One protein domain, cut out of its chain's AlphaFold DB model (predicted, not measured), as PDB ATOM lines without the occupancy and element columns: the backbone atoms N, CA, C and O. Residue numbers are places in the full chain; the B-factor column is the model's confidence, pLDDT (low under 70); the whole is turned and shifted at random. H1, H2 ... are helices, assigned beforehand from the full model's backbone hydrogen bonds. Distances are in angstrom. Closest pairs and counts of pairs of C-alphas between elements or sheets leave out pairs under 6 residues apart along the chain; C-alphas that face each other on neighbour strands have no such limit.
ATOM      1  N   SER A  30     201.142 290.602 188.545       98.31
ATOM      2  CA  SER A  30     200.901 289.721 187.400       98.31
ATOM      3  C   SER A  30     199.871 290.336 186.449       98.31
ATOM      4  O   SER A  30     199.113 291.230 186.835       98.31
ATOM      5  N   ALA A  31     199.778 289.811 185.227       98.38
ATOM      6  CA  ALA A  31     198.821 290.268 184.221       98.38
ATOM      7  C   ALA A  31     197.372 290.338 184.730       98.38
ATOM      8  O   ALA A  31     196.734 291.391 184.696       98.38
ATOM      9  N   LYS A  32     196.877 289.235 185.303       98.12
ATOM     10  CA  LYS A  32     195.536 289.179 185.907       98.12
ATOM     11  C   LYS A  32     195.399 290.129 187.095       98.12
ATOM     12  O   LYS A  32     194.354 290.744 187.287       98.12
ATOM     13  N   GLY A  33     196.461 290.272 187.892       98.25
ATOM     14  CA  GLY A  33     196.494 291.188 189.029       98.25
ATOM     15  C   GLY A  33     196.291 292.643 188.602       98.25
ATOM     16  O   GLY A  33     195.391 293.308 189.109       98.25
ATOM     17  N   MET A  34     197.070 293.124 187.631       98.12
ATOM     18  CA  MET A  34     196.961 294.510 187.165       98.12
ATOM     19  C   MET A  34     195.613 294.795 186.485       98.12
ATOM     20  O   MET A  34     195.032 295.854 186.722       98.12
ATOM     21  N   ARG A  35     195.071 293.842 185.710       98.44
ATOM     22  CA  ARG A  35     193.735 293.942 185.090       98.44
ATOM     23  C   ARG A  35     192.639 294.067 186.135       98.44
ATOM     24  O   ARG A  35     191.820 294.981 186.058       98.44
ATOM     25  N   ARG A  36     192.674 293.212 187.159       98.25
ATOM     26  CA  ARG A  36     191.721 293.254 188.270       98.25
ATOM     27  C   ARG A  36     191.770 294.577 189.023       98.25
ATOM     28  O   ARG A  36     190.724 295.141 189.317       98.25
ATOM     29  N   ILE A  37     192.962 295.051 189.378       97.31
ATOM     30  CA  ILE A  37     193.098 296.206 190.273       97.31
ATOM     31  C   ILE A  37     192.889 297.536 189.534       97.31
ATOM     32  O   ILE A  37     192.242 298.438 190.064       97.31
ATOM     33  N   PHE A  38     193.387 297.663 188.301       97.56
ATOM     34  CA  PHE A  38     193.441 298.950 187.594       97.56
ATOM     35  C   PHE A  38     192.675 298.975 186.270       97.56
ATOM     36  O   PHE A  38     192.539 300.040 185.659       97.56
ATOM     37  N   GLY A  39     192.216 297.822 185.789       97.50
ATOM     38  CA  GLY A  39     191.771 297.668 184.412       97.50
ATOM     39  C   GLY A  39     190.328 298.072 184.146       97.50
ATOM     40  O   GLY A  39     190.060 298.539 183.045       97.50
ATOM     41  N   CYS A  40     189.418 297.950 185.115       98.25
ATOM     42  CA  CYS A  40     187.979 298.092 184.869       98.25
ATOM     43  C   CYS A  40     187.403 299.473 185.194       98.25
ATOM     44  O   CYS A  40     187.796 300.134 186.161       98.25
ATOM     45  N   ILE A  41     186.417 299.894 184.396       96.62
ATOM     46  CA  ILE A  41     185.568 301.046 184.716       96.62
ATOM     47  C   ILE A  41     184.833 300.747 186.030       96.62
ATOM     48  O   ILE A  41     184.406 299.621 186.264       96.62
ATOM     49  N   LYS A  42     184.711 301.750 186.912       94.00
ATOM     50  CA  LYS A  42     184.164 301.604 188.280       94.00
ATOM     51  C   LYS A  42     184.938 300.625 189.186       94.00
ATOM     52  O   LYS A  42     184.449 300.263 190.253       94.00
ATOM     53  N   GLY A  43     186.173 300.279 188.823       94.00
ATOM     54  CA  GLY A  43     187.129 299.625 189.712       94.00
ATOM     55  C   GLY A  43     187.014 298.096 189.793       94.00
ATOM     56  O   GLY A  43     186.311 297.472 188.996       94.00
ATOM     57  N   PRO A  44     187.716 297.473 190.759       95.62
ATOM     58  CA  PRO A  44     187.954 296.025 190.785       95.62
ATOM     59  C   PRO A  44     186.710 295.149 190.928       95.62
ATOM     60  O   PRO A  44     186.753 293.971 190.588       95.62
ATOM     61  N   ALA A  45     185.605 295.706 191.431       95.62
ATOM     62  CA  ALA A  45     184.339 294.990 191.568       95.62
ATOM     63  C   ALA A  45     183.737 294.573 190.215       95.62
ATOM     64  O   ALA A  45     182.894 293.687 190.187       95.62
ATOM     65  N   GLN A  46     184.164 295.204 189.114       97.69
ATOM     66  CA  GLN A  46     183.697 294.902 187.759       97.69
ATOM     67  C   GLN A  46     184.609 293.923 187.009       97.69
ATOM     68  O   GLN A  46     184.390 293.679 185.826       97.69
ATOM     69  N   TYR A  47     185.657 293.401 187.651       98.38
ATOM     70  CA  TYR A  47     186.550 292.425 187.034       98.38
ATOM     71  C   TYR A  47     185.984 291.006 187.160       98.38
ATOM     72  O   TYR A  47     185.807 290.479 188.264       98.38
ATOM     73  N   ASN A  48     185.786 290.356 186.021       98.06
ATOM     74  CA  ASN A  48     185.297 288.997 185.907       98.06
ATOM     75  C   ASN A  48     186.464 288.014 185.782       98.06
ATOM     76  O   ASN A  48     187.138 287.905 184.759       98.06
ATOM     77  N   LYS A  49     186.693 287.245 186.848       97.44
ATOM     78  CA  LYS A  49     187.801 286.281 186.922       97.44
ATOM     79  C   LYS A  49     187.701 285.121 185.923       97.44
ATOM     80  O   LYS A  49     188.727 284.507 185.644       97.44
ATOM     81  N   ASN A  50     186.496 284.792 185.451       97.75
ATOM     82  CA  ASN A  50     186.275 283.649 184.563       97.75
ATOM     83  C   ASN A  50     186.642 284.001 183.121       97.75
ATOM     84  O   ASN A  50     187.153 283.151 182.398       97.75
ATOM     85  N   THR A  51     186.402 285.250 182.724       97.81
ATOM     86  CA  THR A  51     186.720 285.764 181.388       97.81
ATOM     87  C   THR A  51     188.041 286.530 181.339       97.81
ATOM     88  O   THR A  51     188.535 286.770 180.244       97.81
ATOM     89  N   ASP A  52     188.625 286.878 182.496       98.00
ATOM     90  CA  ASP A  52     189.773 287.795 182.603       98.00
ATOM     91  C   ASP A  52     189.483 289.124 181.887       98.00
ATOM     92  O   ASP A  52     190.280 289.606 181.087       98.00
ATOM     93  N   ASP A  53     188.301 289.697 182.134       98.19
ATOM     94  CA  ASP A  53     187.844 290.947 181.515       98.19
ATOM     95  C   ASP A  53     186.898 291.736 182.441       98.19
ATOM     96  O   ASP A  53     186.643 291.334 183.575       98.19
ATOM     97  N   CYS A  54     186.397 292.880 181.980       98.38
ATOM     98  CA  CYS A  54     185.550 293.788 182.744       98.38
ATOM     99  C   CYS A  54     184.084 293.729 182.306       98.38
ATOM    100  O   CYS A  54     183.772 294.041 181.157       98.38
ATOM    101  N   ASP A  55     183.170 293.467 183.244       98.00
ATOM    102  CA  ASP A  55     181.727 293.361 182.973       98.00
ATOM    103  C   ASP A  55     181.117 294.687 182.470       98.00
ATOM    104  O   ASP A  55     180.162 294.687 181.698       98.00
ATOM    105  N   LEU A  56     181.692 295.830 182.872       97.25
ATOM    106  CA  LEU A  56     181.268 297.178 182.452       97.25
ATOM    107  C   LEU A  56     182.289 297.887 181.547       97.25
ATOM    108  O   LEU A  56     182.262 299.112 181.417       97.25
ATOM    109  N   GLY A  57     183.196 297.128 180.933       97.75
ATOM    110  CA  GLY A  57     184.212 297.651 180.026       97.75
ATOM    111  C   GLY A  57     185.529 298.057 180.695       97.75
ATOM    112  O   GLY A  57     185.640 298.273 181.909       97.75
ATOM    113  N   ARG A  58     186.567 298.134 179.858       98.06
ATOM    114  CA  ARG A  58     187.954 298.391 180.260       98.06
ATOM    115  C   ARG A  58     188.210 299.893 180.369       98.06
ATOM    116  O   ARG A  58     188.020 300.643 179.419       98.06
ATOM    117  N   LEU A  59     188.709 300.321 181.521       97.75
ATOM    118  CA  LEU A  59     189.251 301.661 181.752       97.75
ATOM    119  C   LEU A  59     190.649 301.812 181.139       97.75
ATOM    120  O   LEU A  59     191.048 302.912 180.764       97.75
ATOM    121  N   ARG A  60     191.414 300.716 181.075       97.31
ATOM    122  CA  ARG A  60     192.820 300.708 180.654       97.31
ATOM    123  C   ARG A  60     193.119 299.540 179.721       97.31
ATOM    124  O   ARG A  60     193.699 298.539 180.132       97.31
ATOM    125  N   ASP A  61     192.720 299.677 178.461       97.94
ATOM    126  CA  ASP A  61     192.802 298.590 177.478       97.94
ATOM    127  C   ASP A  61     194.231 298.053 177.259       97.94
ATOM    128  O   ASP A  61     194.414 296.850 177.067       97.94
ATOM    129  N   LYS A  62     195.267 298.893 177.417       98.31
ATOM    130  CA  LYS A  62     196.663 298.448 177.260       98.31
ATOM    131  C   LYS A  62     197.080 297.352 178.252       98.31
ATOM    132  O   LYS A  62     198.021 296.619 177.969       98.31
ATOM    133  N   LEU A  63     196.377 297.184 179.380       98.44
ATOM    134  CA  LEU A  63     196.639 296.076 180.315       98.44
ATOM    135  C   LEU A  63     196.261 294.700 179.728       98.44
ATOM    136  O   LEU A  63     196.727 293.667 180.211       98.44
ATOM    137  N   TRP A  64     195.434 294.667 178.682       98.56
ATOM    138  CA  TRP A  64     195.121 293.464 177.907       98.56
ATOM    139  C   TRP A  64     195.964 293.376 176.643       98.56
ATOM    140  O   TRP A  64     196.565 292.340 176.382       98.56
ATOM    141  N   THR A  65     196.044 294.463 175.876       98.38
ATOM    142  CA  THR A  65     196.679 294.451 174.549       98.38
ATOM    143  C   THR A  65     198.206 294.531 174.583       98.38
ATOM    144  O   THR A  65     198.852 294.190 173.596       98.38
ATOM    145  N   GLN A  66     198.801 294.953 175.704       98.38
ATOM    146  CA  GLN A  66     200.252 295.115 175.875       98.38
ATOM    147  C   GLN A  66     200.733 294.507 177.202       98.38
ATOM    148  O   GLN A  66     201.539 295.099 177.917       98.38
ATOM    149  N   GLU A  67     200.229 293.318 177.544       97.81
ATOM    150  CA  GLU A  67     200.487 292.637 178.823       97.81
ATOM    151  C   GLU A  67     201.969 292.635 179.229       97.81
ATOM    152  O   GLU A  67     202.306 293.093 180.321       97.81
ATOM    153  N   ASN A  68     202.847 292.192 178.324       98.00
ATOM    154  CA  ASN A  68     204.287 292.046 178.569       98.00
ATOM    155  C   ASN A  68     204.988 293.365 178.934       98.00
ATOM    156  O   ASN A  68     206.073 293.339 179.506       98.00
ATOM    157  N   LEU A  69     204.398 294.516 178.598       98.31
ATOM    158  CA  LEU A  69     204.972 295.821 178.919       98.31
ATOM    159  C   LEU A  69     204.710 296.228 180.376       98.31
ATOM    160  O   LEU A  69     205.519 296.956 180.957       98.31
ATOM    161  N   TYR A  70     203.592 295.784 180.956       98.50
ATOM    162  CA  TYR A  70     203.095 296.258 182.253       98.50
ATOM    163  C   TYR A  70     203.125 295.189 183.352       98.50
ATOM    164  O   TYR A  70     203.336 295.529 184.518       98.50
ATOM    165  N   ALA A  71     202.945 293.911 183.008       98.38
ATOM    166  CA  ALA A  71     203.040 292.817 183.969       98.38
ATOM    167  C   ALA A  71     204.467 292.729 184.522       98.38
ATOM    168  O   ALA A  71     205.437 292.792 183.770       98.38
TER     169      ALA A  71
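This is residues 30 to 71 of the 200 residues of the protein "Glycoside hydrolase family 19 protein" of Salmonella enterica (UniProt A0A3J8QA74). Three helices, one of nine residues and two of four, gather toward one end of a small compact body, and a long looping stretch with no named element makes the other end. That stretch, residues 40 to 61, leaves the end of H1, swings out, makes a small turn where residues 47 to 48 pair with residues 53 to 54, and folds back to H2, which packs on H1; H3 follows at once near both. The printed part has 42 residues, with three named helices in the order H1, H2, H3 along it and no named strand; the class is all helix, though under half of the residues, 17 of 42, are in named elements. The whole is compact, with a radius of gyration of the C-alphas of 8.9 A, and the C-alphas span 24 by 17 by 14 A along their three main axes.

Go along the printed part from Ser 30, and the first element you meet is H1, residues 31 to 39, the longest helix by residues. After it, follow the long link of residues 40 to 61 and look for the short pairing on the way: residues 47 to 48 and residues 53 to 54 are paired antiparallel, as strands are, but are too short to be named strands. The link brings you to H2, residues 62 to 65. Here H2 and H1 touch, with 6 pairs of C-alphas within 8 A; the closest C-alphas are those of Arg 35 and Leu 63, 6.0 A apart, and the two centres are 9.7 A apart. One residue further on, across a tight link, you reach H3, residues 67 to 70. H3 and H2 are close but not clearly touching, with 1 pair of C-alphas within 8 A, those of Leu 63 and Tyr 70 at 6.7 A. H3 and H1 are also close but not clearly touching, with 2 such pairs; the closest C-alphas are those of Ala 31 and Glu 67, 6.1 A apart. In the backbone of H1, each O i to N i+4 pair is within hydrogen-bond range. H2 and H3, with four residues each, are too short for such a pair; of their O i to N i+3 pairs, one in each helix, that of H3 is within range and that of H2 is not.

Find C-alpha 31 at (198.821, 290.268, 184.221), where H1 begins; from there the helix runs 10.2 A to C-alpha 39 at (191.771, 297.668, 184.412). H2 begins at C-alpha 62 at (196.663, 298.448, 177.260) and measures 4.8 A from there to the C-alpha of Thr 65. H3 runs 5.6 A from the C-alpha of Glu 67 to that of Tyr 70, which you find at (203.095, 296.258, 182.253).

Look for the two C-alphas farthest apart at Lys 42, in the long link, and Asn 68, in H3: they are 24.3 A apart. The first and last printed C-alphas, those of Ser 30 and Ala 71, are 5.1 A apart. The outline is rounded. The link from H1 to H2 is long, with 22 residues, and its C-alphas lie 6 to 12 A from the mean of the C-alphas; the link from H2 to H3 is tight. The printed part has no cut. The mean pLDDT of the printed part of this predicted model is 97.7, and no printed residue is under 70.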